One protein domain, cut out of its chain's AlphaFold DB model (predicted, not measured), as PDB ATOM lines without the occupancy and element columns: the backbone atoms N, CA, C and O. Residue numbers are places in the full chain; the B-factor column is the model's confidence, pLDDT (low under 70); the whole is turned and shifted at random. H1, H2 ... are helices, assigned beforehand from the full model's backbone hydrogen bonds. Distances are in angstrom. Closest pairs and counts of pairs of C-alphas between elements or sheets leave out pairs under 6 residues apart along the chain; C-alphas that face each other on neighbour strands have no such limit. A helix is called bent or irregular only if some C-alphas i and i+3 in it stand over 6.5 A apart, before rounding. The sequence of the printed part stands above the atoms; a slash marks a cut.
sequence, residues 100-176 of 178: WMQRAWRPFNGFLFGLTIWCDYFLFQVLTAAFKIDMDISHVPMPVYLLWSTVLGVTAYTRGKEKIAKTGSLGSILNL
ATOM      1  N   TRP A 100       7.415  49.725  36.850       78.19
ATOM      2  CA  TRP A 100       8.614  48.884  36.832       78.19
ATOM      3  C   TRP A 100       8.411  47.615  37.673       78.19
ATOM      4  O   TRP A 100       8.846  46.547  37.260       78.19
ATOM      5  N   MET A 101       7.645  47.713  38.766       77.81
ATOM      6  CA  MET A 101       7.229  46.597  39.610       77.81
ATOM      7  C   MET A 101       6.463  45.528  38.816       77.81
ATOM      8  O   MET A 101       6.789  44.346  38.891       77.81
ATOM      9  N   GLN A 102       5.513  45.919  37.960       77.19
ATOM     10  CA  GLN A 102       4.758  44.987  37.116       77.19
ATOM     11  C   GLN A 102       5.609  44.345  36.002       77.19
ATOM     12  O   GLN A 102       5.331  43.221  35.579       77.19
ATOM     13  N   ARG A 103       6.672  45.008  35.533       81.19
ATOM     14  CA  ARG A 103       7.615  44.408  34.567       81.19
ATOM     15  C   ARG A 103       8.671  43.527  35.236       81.19
ATOM     16  O   ARG A 103       9.043  42.495  34.676       81.19
ATOM     17  N   ALA A 104       9.147  43.930  36.410       84.69
ATOM     18  CA  ALA A 104      10.272  43.319  37.106       84.69
ATOM     19  C   ALA A 104       9.869  42.150  38.012       84.69
ATOM     20  O   ALA A 104      10.696  41.271  38.237       84.69
ATOM     21  N   TRP A 105       8.618  42.074  38.490       84.44
ATOM     22  CA  TRP A 105       8.231  41.025  39.445       84.44
ATOM     23  C   TRP A 105       8.423  39.608  38.897       84.44
ATOM     24  O   TRP A 105       8.839  38.728  39.645       84.44
ATOM     25  N   ARG A 106       8.151  39.369  37.605       84.38
ATOM     26  CA  ARG A 106       8.305  38.041  36.981       84.38
ATOM     27  C   ARG A 106       9.767  37.585  36.957       84.38
ATOM     28  O   ARG A 106      10.041  36.524  37.513       84.38
ATOM     29  N   PRO A 107      10.714  38.338  36.353       88.06
ATOM     30  CA  PRO A 107      12.121  37.950  36.389       88.06
ATOM     31  C   PRO A 107      12.662  37.898  37.821       88.06
ATOM     32  O   PRO A 107      13.371  36.952  38.146       88.06
ATOM     33  N   PHE A 108      12.266  38.829  38.695       90.38
ATOM     34  CA  PHE A 108      12.629  38.796  40.113       90.38
ATOM     35  C   PHE A 108      12.215  37.479  40.787       90.38
ATOM     36  O   PHE A 108      13.049  36.818  41.397       90.38
ATOM     37  N   ASN A 109      10.961  37.047  40.616       92.50
ATOM     38  CA  ASN A 109      10.474  35.783  41.173       92.50
ATOM     39  C   ASN A 109      11.170  34.562  40.561       92.50
ATOM     40  O   ASN A 109      11.425  33.604  41.278       92.50
ATOM     41  N   GLY A 110      11.499  34.588  39.266       90.88
ATOM     42  CA  GLY A 110      12.258  33.510  38.628       90.88
ATOM     43  C   GLY A 110      13.658  33.346  39.228       90.88
ATOM     44  O   GLY A 110      14.060  32.229  39.554       90.88
ATOM     45  N   PHE A 111      14.374  34.456  39.437       93.00
ATOM     46  CA  PHE A 111      15.677  34.433  40.105       93.00
ATOM     47  C   PHE A 111      15.564  34.002  41.564       93.00
ATOM     48  O   PHE A 111      16.342  33.162  42.004       93.00
ATOM     49  N   LEU A 112      14.582  34.528  42.300       94.06
ATOM     50  CA  LEU A 112      14.382  34.183  43.703       94.06
ATOM     51  C   LEU A 112      14.014  32.704  43.876       94.06
ATOM     52  O   LEU A 112      14.523  32.063  44.788       94.06
ATOM     53  N   PHE A 113      13.202  32.138  42.979       93.50
ATOM     54  CA  PHE A 113      12.865  30.715  42.978       93.50
ATOM     55  C   PHE A 113      14.111  29.840  42.786       93.50
ATOM     56  O   PHE A 113      14.367  28.946  43.592       93.50
ATOM     57  N   GLY A 114      14.928  30.133  41.766       91.94
ATOM     58  CA  GLY A 114      16.178  29.405  41.524       91.94
ATOM     59  C   GLY A 114      17.183  29.553  42.670       91.94
ATOM     60  O   GLY A 114      17.782  28.568  43.097       91.94
ATOM     61  N   LEU A 115      17.315  30.768  43.210       94.25
ATOM     62  CA  LEU A 115      18.168  31.050  44.362       94.25
ATOM     63  C   LEU A 115      17.696  30.294  45.608       94.25
ATOM     64  O   LEU A 115      18.523  29.747  46.322       94.25
ATOM     65  N   THR A 116      16.385  30.223  45.849       92.12
ATOM     66  CA  THR A 116      15.815  29.518  47.008       92.12
ATOM     67  C   THR A 116      16.129  28.029  46.943       92.12
ATOM     68  O   THR A 116      16.662  27.498  47.908       92.12
ATOM     69  N   ILE A 117      15.901  27.374  45.798       91.12
ATOM     70  CA  ILE A 117      16.232  25.950  45.610       91.12
ATOM     71  C   ILE A 117      17.732  25.708  45.802       91.12
ATOM     72  O   ILE A 117      18.130  24.759  46.476       91.12
ATOM     73  N   TRP A 118      18.574  26.566  45.220       92.50
ATOM     74  CA  TRP A 118      20.023  26.449  45.364       92.50
ATOM     75  C   TRP A 118      20.472  26.638  46.818       92.50
ATOM     76  O   TRP A 118      21.315  25.885  47.306       92.50
ATOM     77  N   CYS A 119      19.887  27.595  47.538       90.25
ATOM     78  CA  CYS A 119      20.189  27.804  48.946       90.25
ATOM     79  C   CYS A 119      19.750  26.612  49.808       90.25
ATOM     80  O   CYS A 119      20.555  26.098  50.584       90.25
ATOM     81  N   ASP A 120      18.508  26.162  49.627       87.31
ATOM     82  CA  ASP A 120      17.847  25.124  50.426       87.31
ATOM     83  C   ASP A 120      18.522  23.750  50.276       87.31
ATOM     84  O   ASP A 120      18.820  23.074  51.260       87.31
ATOM     85  N   TYR A 121      18.842  23.352  49.039       86.19
ATOM     86  CA  TYR A 121      19.370  22.012  48.759       86.19
ATOM     87  C   TYR A 121      20.890  21.934  48.615       86.19
ATOM     88  O   TYR A 121      21.438  20.834  48.664       86.19
ATOM     89  N   PHE A 122      21.581  23.060  48.415       88.69
ATOM     90  CA  PHE A 122      23.017  23.047  48.140       88.69
ATOM     91  C   PHE A 122      23.812  23.939  49.091       88.69
ATOM     92  O   PHE A 122      24.635  23.428  49.848       88.69
ATOM     93  N   LEU A 123      23.578  25.256  49.092       87.75
ATOM     94  CA  LEU A 123      24.411  26.186  49.860       87.75
ATOM     95  C   LEU A 123      24.380  25.877  51.360       87.75
ATOM     96  O   LEU A 123      25.438  25.749  51.972       87.75
ATOM     97  N   PHE A 124      23.191  25.742  51.954       85.25
ATOM     98  CA  PHE A 124      23.084  25.519  53.395       85.25
ATOM     99  C   PHE A 124      23.664  24.172  53.816       85.25
ATOM    100  O   PHE A 124      24.322  24.116  54.849       85.25
ATOM    101  N   GLN A 125      23.540  23.139  52.979       83.00
ATOM    102  CA  GLN A 125      24.139  21.827  53.242       83.00
ATOM    103  C   GLN A 125      25.669  21.846  53.180       83.00
ATOM    104  O   GLN A 125      26.345  21.224  53.996       83.00
ATOM    105  N   VAL A 126      26.242  22.594  52.233       86.06
ATOM    106  CA  VAL A 126      27.696  22.785  52.167       86.06
ATOM    107  C   VAL A 126      28.190  23.571  53.381       86.06
ATOM    108  O   VAL A 126      29.227  23.229  53.943       86.06
ATOM    109  N   LEU A 127      27.459  24.601  53.814       83.81
ATOM    110  CA  LEU A 127      27.851  25.428  54.957       83.81
ATOM    111  C   LEU A 127      27.779  24.667  56.288       83.81
ATOM    112  O   LEU A 127      28.719  24.757  57.076       83.81
ATOM    113  N   THR A 128      26.723  23.891  56.541       81.75
ATOM    114  CA  THR A 128      26.638  23.061  57.756       81.75
ATOM    115  C   THR A 128      27.731  21.999  57.782       81.75
ATOM    116  O   THR A 128      28.408  21.853  58.799       81.75
ATOM    117  N   ALA A 129      27.994  21.334  56.653       83.19
ATOM    118  CA  ALA A 129      29.067  20.347  56.545       83.19
ATOM    119  C   ALA A 129      30.469  20.961  56.721       83.19
ATOM    120  O   ALA A 129      31.300  20.413  57.446       83.19
ATOM    121  N   ALA A 130      30.744  22.101  56.079       86.00
ATOM    122  CA  ALA A 130      32.060  22.740  56.097       86.00
ATOM    123  C   ALA A 130      32.383  23.405  57.443       86.00
ATOM    124  O   ALA A 130      33.524  23.347  57.898       86.00
ATOM    125  N   PHE A 131      31.390  24.022  58.086       85.06
ATOM    126  CA  PHE A 131      31.587  24.800  59.312       85.06
ATOM    127  C   PHE A 131      31.109  24.086  60.582       85.06
ATOM    128  O   PHE A 131      31.212  24.656  61.666       85.06
ATOM    129  N   LYS A 132      30.615  22.842  60.470       79.75
ATOM    130  CA  LYS A 132      30.025  22.063  61.576       79.75
ATOM    131  C   LYS A 132      28.968  22.854  62.354       79.75
ATOM    132  O   LYS A 132      28.863  22.732  63.573       79.75
ATOM    133  N   ILE A 133      28.227  23.705  61.649       78.31
ATOM    134  CA  ILE A 133      27.143  24.484  62.241       78.31
ATOM    135  C   ILE A 133      25.939  23.559  62.316       78.31
ATOM    136  O   ILE A 133      25.460  23.087  61.285       78.31
ATOM    137  N   ASP A 134      25.456  23.321  63.529       71.81
ATOM    138  CA  ASP A 134      24.224  22.579  63.770       71.81
ATOM    139  C   ASP A 134      23.038  23.521  63.502       71.81
ATOM    140  O   ASP A 134      22.489  24.159  64.402       71.81
ATOM    141  N   MET A 135      22.728  23.729  62.219       67.44
ATOM    142  CA  MET A 135      21.493  24.393  61.804       67.44
ATOM    143  C   MET A 135      20.448  23.323  61.535       67.44
ATOM    144  O   MET A 135      20.657  22.450  60.695       67.44
ATOM    145  N   ASP A 136      19.300  23.439  62.196       70.94
ATOM    146  CA  ASP A 136      18.094  22.739  61.775       70.94
ATOM    147  C   ASP A 136      17.634  23.341  60.437       70.94
ATOM    148  O   ASP A 136      16.975  24.386  60.387       70.94
ATOM    149  N   ILE A 137      18.085  22.744  59.329       69.00
ATOM    150  CA  ILE A 137      17.709  23.173  57.981       69.00
ATOM    151  C   ILE A 137      16.283  22.683  57.731       69.00
ATOM    152  O   ILE A 137      16.042  21.613  57.171       69.00
ATOM    153  N   SER A 138      15.317  23.496  58.149       75.56
ATOM    154  CA  SER A 138      13.927  23.327  57.747       75.56
ATOM    155  C   SER A 138      13.792  23.625  56.256       75.56
ATOM    156  O   SER A 138      13.790  24.786  55.841       75.56
ATOM    157  N   HIS A 139      13.675  22.568  55.455       84.06
ATOM    158  CA  HIS A 139      13.430  22.687  54.024       84.06
ATOM    159  C   HIS A 139      12.116  23.401  53.738       84.06
ATOM    160  O   HIS A 139      11.112  23.207  54.433       84.06
ATOM    161  N   VAL A 140      12.097  24.185  52.660       88.19
ATOM    162  CA  VAL A 140      10.850  24.790  52.201       88.19
ATOM    163  C   VAL A 140       9.889  23.656  51.810       88.19
ATOM    164  O   VAL A 140      10.249  22.791  51.005       88.19
ATOM    165  N   PRO A 141       8.657  23.617  52.352       90.56
ATOM    166  CA  PRO A 141       7.736  22.521  52.076       90.56
ATOM    167  C   PRO A 141       7.425  22.390  50.581       90.56
ATOM    168  O   PRO A 141       7.128  23.379  49.909       90.56
ATOM    169  N   MET A 142       7.392  21.155  50.070       90.88
ATOM    170  CA  MET A 142       7.097  20.860  48.657       90.88
ATOM    171  C   MET A 142       5.852  21.589  48.101       90.88
ATOM    172  O   MET A 142       5.930  22.096  46.977       90.88
ATOM    173  N   PRO A 143       4.725  21.727  48.837       94.12
ATOM    174  CA  PRO A 143       3.567  22.466  48.331       94.12
ATOM    175  C   PRO A 143       3.880  23.917  47.940       94.12
ATOM    176  O   PRO A 143       3.306  24.428  46.980       94.12
ATOM    177  N   VAL A 144       4.825  24.569  48.625       91.50
ATOM    178  CA  VAL A 144       5.254  25.941  48.315       91.50
ATOM    179  C   VAL A 144       5.978  25.982  46.969       91.50
ATOM    180  O   VAL A 144       5.664  26.829  46.131       91.50
ATOM    181  N   TYR A 145       6.879  25.030  46.710       91.69
ATOM    182  CA  TYR A 145       7.563  24.921  45.420       91.69
ATOM    183  C   TYR A 145       6.599  24.624  44.267       91.69
ATOM    184  O   TYR A 145       6.727  25.205  43.185       91.69
ATOM    185  N   LEU A 146       5.607  23.759  44.485       94.56
ATOM    186  CA  LEU A 146       4.596  23.439  43.474       94.56
ATOM    187  C   LEU A 146       3.718  24.650  43.143       94.56
ATOM    188  O   LEU A 146       3.513  24.958  41.969       94.56
ATOM    189  N   LEU A 147       3.249  25.382  44.153       94.81
ATOM    190  CA  LEU A 147       2.462  26.600  43.944       94.81
ATOM    191  C   LEU A 147       3.274  27.665  43.198       94.81
ATOM    192  O   LEU A 147       2.802  28.223  42.205       94.81
ATOM    193  N   TRP A 148       4.514  27.909  43.625       93.94
ATOM    194  CA  TRP A 148       5.364  28.924  43.009       93.94
ATOM    195  C   TRP A 148       5.736  28.566  41.563       93.94
ATOM    196  O   TRP A 148       5.578  29.393  40.659       93.94
ATOM    197  N   SER A 149       6.141  27.320  41.307       92.00
ATOM    198  CA  SER A 149       6.454  26.846  39.951       92.00
ATOM    199  C   SER A 149       5.236  26.864  39.025       92.00
ATOM    200  O   SER A 149       5.381  27.192  37.850       92.00
ATOM    201  N   THR A 150       4.028  26.619  39.542       94.44
ATOM    202  CA  THR A 150       2.784  26.737  38.765       94.44
ATOM    203  C   THR A 150       2.539  28.182  38.328       94.44
ATOM    204  O   THR A 150       2.292  28.437  37.147       94.44
ATOM    205  N   VAL A 151       2.672  29.151  39.241       91.50
ATOM    206  CA  VAL A 151       2.533  30.582  38.912       91.50
ATOM    207  C   VAL A 151       3.575  31.002  37.870       91.50
ATOM    208  O   VAL A 151       3.241  31.637  36.864       91.50
ATOM    209  N   LEU A 152       4.837  30.605  38.053       90.94
ATOM    210  CA  LEU A 152       5.902  30.882  37.087       90.94
ATOM    211  C   LEU A 152       5.639  30.209  35.728       90.94
ATOM    212  O   LEU A 152       5.787  30.852  34.690       90.94
ATOM    213  N   GLY A 153       5.162  28.965  35.719       90.44
ATOM    214  CA  GLY A 153       4.830  28.217  34.507       90.44
ATOM    215  C   GLY A 153       3.720  28.874  33.687       90.44
ATOM    216  O   GLY A 153       3.886  29.103  32.487       90.44
ATOM    217  N   VAL A 154       2.615  29.271  34.330       92.19
ATOM    218  CA  VAL A 154       1.502  29.969  33.659       92.19
ATOM    219  C   VAL A 154       1.964  31.308  33.075       92.19
ATOM    220  O   VAL A 154       1.626  31.651  31.936       92.19
ATOM    221  N   THR A 155       2.779  32.067  33.812       87.19
ATOM    222  CA  THR A 155       3.291  33.359  33.321       87.19
ATOM    223  C   THR A 155       4.285  33.208  32.164       87.19
ATOM    224  O   THR A 155       4.269  34.023  31.238       87.19
ATOM    225  N   ALA A 156       5.116  32.164  32.161       86.75
ATOM    226  CA  ALA A 156       6.013  31.862  31.047       86.75
ATOM    227  C   ALA A 156       5.229  31.446  29.792       86.75
ATOM    228  O   ALA A 156       5.493  31.952  28.698       86.75
ATOM    229  N   TYR A 157       4.218  30.589  29.957       89.19
ATOM    230  CA  TYR A 157       3.378  30.102  28.864       89.19
ATOM    231  C   TYR A 157       2.576  31.221  28.187       89.19
ATOM    232  O   TYR A 157       2.600  31.364  26.962       89.19
ATOM    233  N   THR A 158       1.900  32.058  28.978       87.12
ATOM    234  CA  THR A 158       1.124  33.204  28.469       87.12
ATOM    235  C   THR A 158       2.005  34.189  27.702       87.12
ATOM    236  O   THR A 158       1.649  34.608  26.602       87.12
ATOM    237  N   ARG A 159       3.218  34.466  28.194       81.75
ATOM    238  CA  ARG A 159       4.190  35.311  27.484       81.75
ATOM    239  C   ARG A 159       4.712  34.676  26.193       81.75
ATOM    240  O   ARG A 159       5.000  35.389  25.233       81.75
ATOM    241  N   GLY A 160       4.835  33.350  26.154       85.50
ATOM    242  CA  GLY A 160       5.127  32.611  24.926       85.50
ATOM    243  C   GLY A 160       4.069  32.876  23.854       85.50
ATOM    244  O   GLY A 160       4.411  33.267  22.739       85.50
ATOM    245  N   LYS A 161       2.784  32.780  24.220       86.94
ATOM    246  CA  LYS A 161       1.663  33.101  23.323       86.94
ATOM    247  C   LYS A 161       1.670  34.554  22.854       86.94
ATOM    248  O   LYS A 161       1.497  34.797  21.664       86.94
ATOM    249  N   GLU A 162       1.924  35.509  23.749       81.19
ATOM    250  CA  GLU A 162       2.030  36.933  23.387       81.19
ATOM    251  C   GLU A 162       3.125  37.185  22.341       81.19
ATOM    252  O   GLU A 162       2.918  37.940  21.391       81.19
ATOM    253  N   LYS A 163       4.296  36.550  22.494       79.56
ATOM    254  CA  LYS A 163       5.390  36.669  21.520       79.56
ATOM    255  C   LYS A 163       5.005  36.073  20.168       79.56
ATOM    256  O   LYS A 163       5.239  36.715  19.151       79.56
ATOM    257  N   ILE A 164       4.380  34.894  20.160       81.56
ATOM    258  CA  ILE A 164       3.918  34.235  18.930       81.56
ATOM    259  C   ILE A 164       2.886  35.107  18.203       81.56
ATOM    260  O   ILE A 164       3.005  35.304  16.998       81.56
ATOM    261  N   ALA A 165       1.922  35.685  18.925       83.19
ATOM    262  CA  ALA A 165       0.908  36.566  18.344       83.19
ATOM    263  C   ALA A 165       1.528  37.816  17.691       83.19
ATOM    264  O   ALA A 165       1.163  38.171  16.570       83.19
ATOM    265  N   LYS A 166       2.515  38.442  18.349       75.75
ATOM    266  CA  LYS A 166       3.247  39.593  17.792       75.75
ATOM    267  C   LYS A 166       4.021  39.229  16.524       75.75
ATOM    268  O   LYS A 166       3.959  39.965  15.541       75.75
ATOM    269  N   THR A 167       4.706  38.087  16.513       76.50
ATOM    270  CA  THR A 167       5.442  37.623  15.327       76.50
ATOM    271  C   THR A 167       4.495  37.258  14.181       76.50
ATOM    272  O   THR A 167       4.761  37.613  13.036       76.50
ATOM    273  N   GLY A 168       3.354  36.625  14.481       73.44
ATOM    274  CA  GLY A 168       2.318  36.307  13.495       73.44
ATOM    275  C   GLY A 168       1.745  37.552  12.812       73.44
ATOM    276  O   GLY A 168       1.630  37.572  11.590       73.44
ATOM    277  N   SER A 169       1.483  38.622  13.574       59.53
ATOM    278  CA  SER A 169       1.034  39.901  12.998       59.53
ATOM    279  C   SER A 169       2.091  40.581  12.120       59.53
ATOM    280  O   SER A 169       1.754  41.244  11.143       59.53
ATOM    281  N   LEU A 170       3.378  40.395  12.427       57.75
ATOM    282  CA  LEU A 170       4.476  40.935  11.623       57.75
ATOM    283  C   LEU A 170       4.637  40.181  10.297       57.75
ATOM    284  O   LEU A 170       4.847  40.808   9.261       57.75
ATOM    285  N   GLY A 171       4.475  38.854  10.310       58.69
ATOM    286  CA  GLY A 171       4.498  38.035   9.095       58.69
ATOM    287  C   GLY A 171       3.367  38.382   8.123       58.69
ATOM    288  O   GLY A 171       3.600  38.486   6.923       58.69
ATOM    289  N   SER A 172       2.158  38.652   8.632       56.56
ATOM    290  CA  SER A 172       1.044  39.100   7.784       56.56
ATOM    291  C   SER A 172       1.262  40.486   7.175       56.56
ATOM    292  O   SER A 172       0.784  40.740   6.076       56.56
ATOM    293  N   ILE A 173       1.985  41.376   7.865       56.59
ATOM    294  CA  ILE A 173       2.303  42.716   7.352       56.59
ATOM    295  C   ILE A 173       3.365  42.632   6.250       56.59
ATOM    296  O   ILE A 173       3.223  43.293   5.231       56.59
ATOM    297  N   LEU A 174       4.397  41.801   6.413       56.47
ATOM    298  CA  LEU A 174       5.444  41.634   5.397       56.47
ATOM    299  C   LEU A 174       4.904  41.038   4.087       56.47
ATOM    300  O   LEU A 174       5.292  41.499   3.020       56.47
ATOM    301  N   ASN A 175       3.948  40.108   4.165       57.28
ATOM    302  CA  ASN A 175       3.295  39.523   2.987       57.28
ATOM    303  C   ASN A 175       2.375  40.497   2.223       57.28
ATOM    304  O   ASN A 175       1.935  40.171   1.130       57.28
ATOM    305  N   LEU A 176       2.048  41.667   2.785       52.00
ATOM    306  CA  LEU A 176       1.309  42.720   2.073       52.00
ATOM    307  C   LEU A 176       2.228  43.619   1.229       52.00
ATOM    308  O   LEU A 176       1.731  44.405   0.427       52.00
TER     309      LEU A 176
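What this domain is: This is residues 100 to 176 of the 178 residues of an uncharacterized protein of marine sediment metagenome (UniProt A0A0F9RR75). The long helix H2 crosses H1a, one arm of the bent helix H1; residues 157 to 176 stick out at one end, and H1b with the link makes the other. The 77 printed residues hold two named helices, H1 then H2, and no named strand: all helix. The whole is extended, with a radius of gyration of the C-alphas of 19.7 A, spanning 69 by 23 by 22 A.

How they stand to each other: Start at H2, residues 142 to 174, where residues 148 to 155 alone touch residues 106 to 113 of H1a, residues 100 to 121. Their closest C-alphas, Gly 110 and Leu 152, are 7.0 A apart; the helices run opposite ways at a steep tilt of 43 degrees. H1b, residues 124 to 131, is apart from H2. Every O i to N i+4 pair is within hydrogen-bond range in H1b and H2, and 16 of 18 in H1a.

Where its parts are: Find C-alpha 142 at (7.097, 20.860, 48.657); H2 runs 48.0 A to C-alpha 174 at (5.444, 41.634, 5.397). H1, residues 100 to 131, was assigned as one helix by its hydrogen bonds but is bent: C-alphas 121 and 124 are 6.9 A apart, and its arms, H1a of 31.3 A and H1b of 10.4 A, stand at a steep tilt of 49 degrees. H1a is irregular, C-alphas 103 and 106 being 6.8 A apart.

The domain as a whole: The printed part has no cut, and the link is short. Look for pLDDT under 70 at residues 135, 137 and 169 to 176.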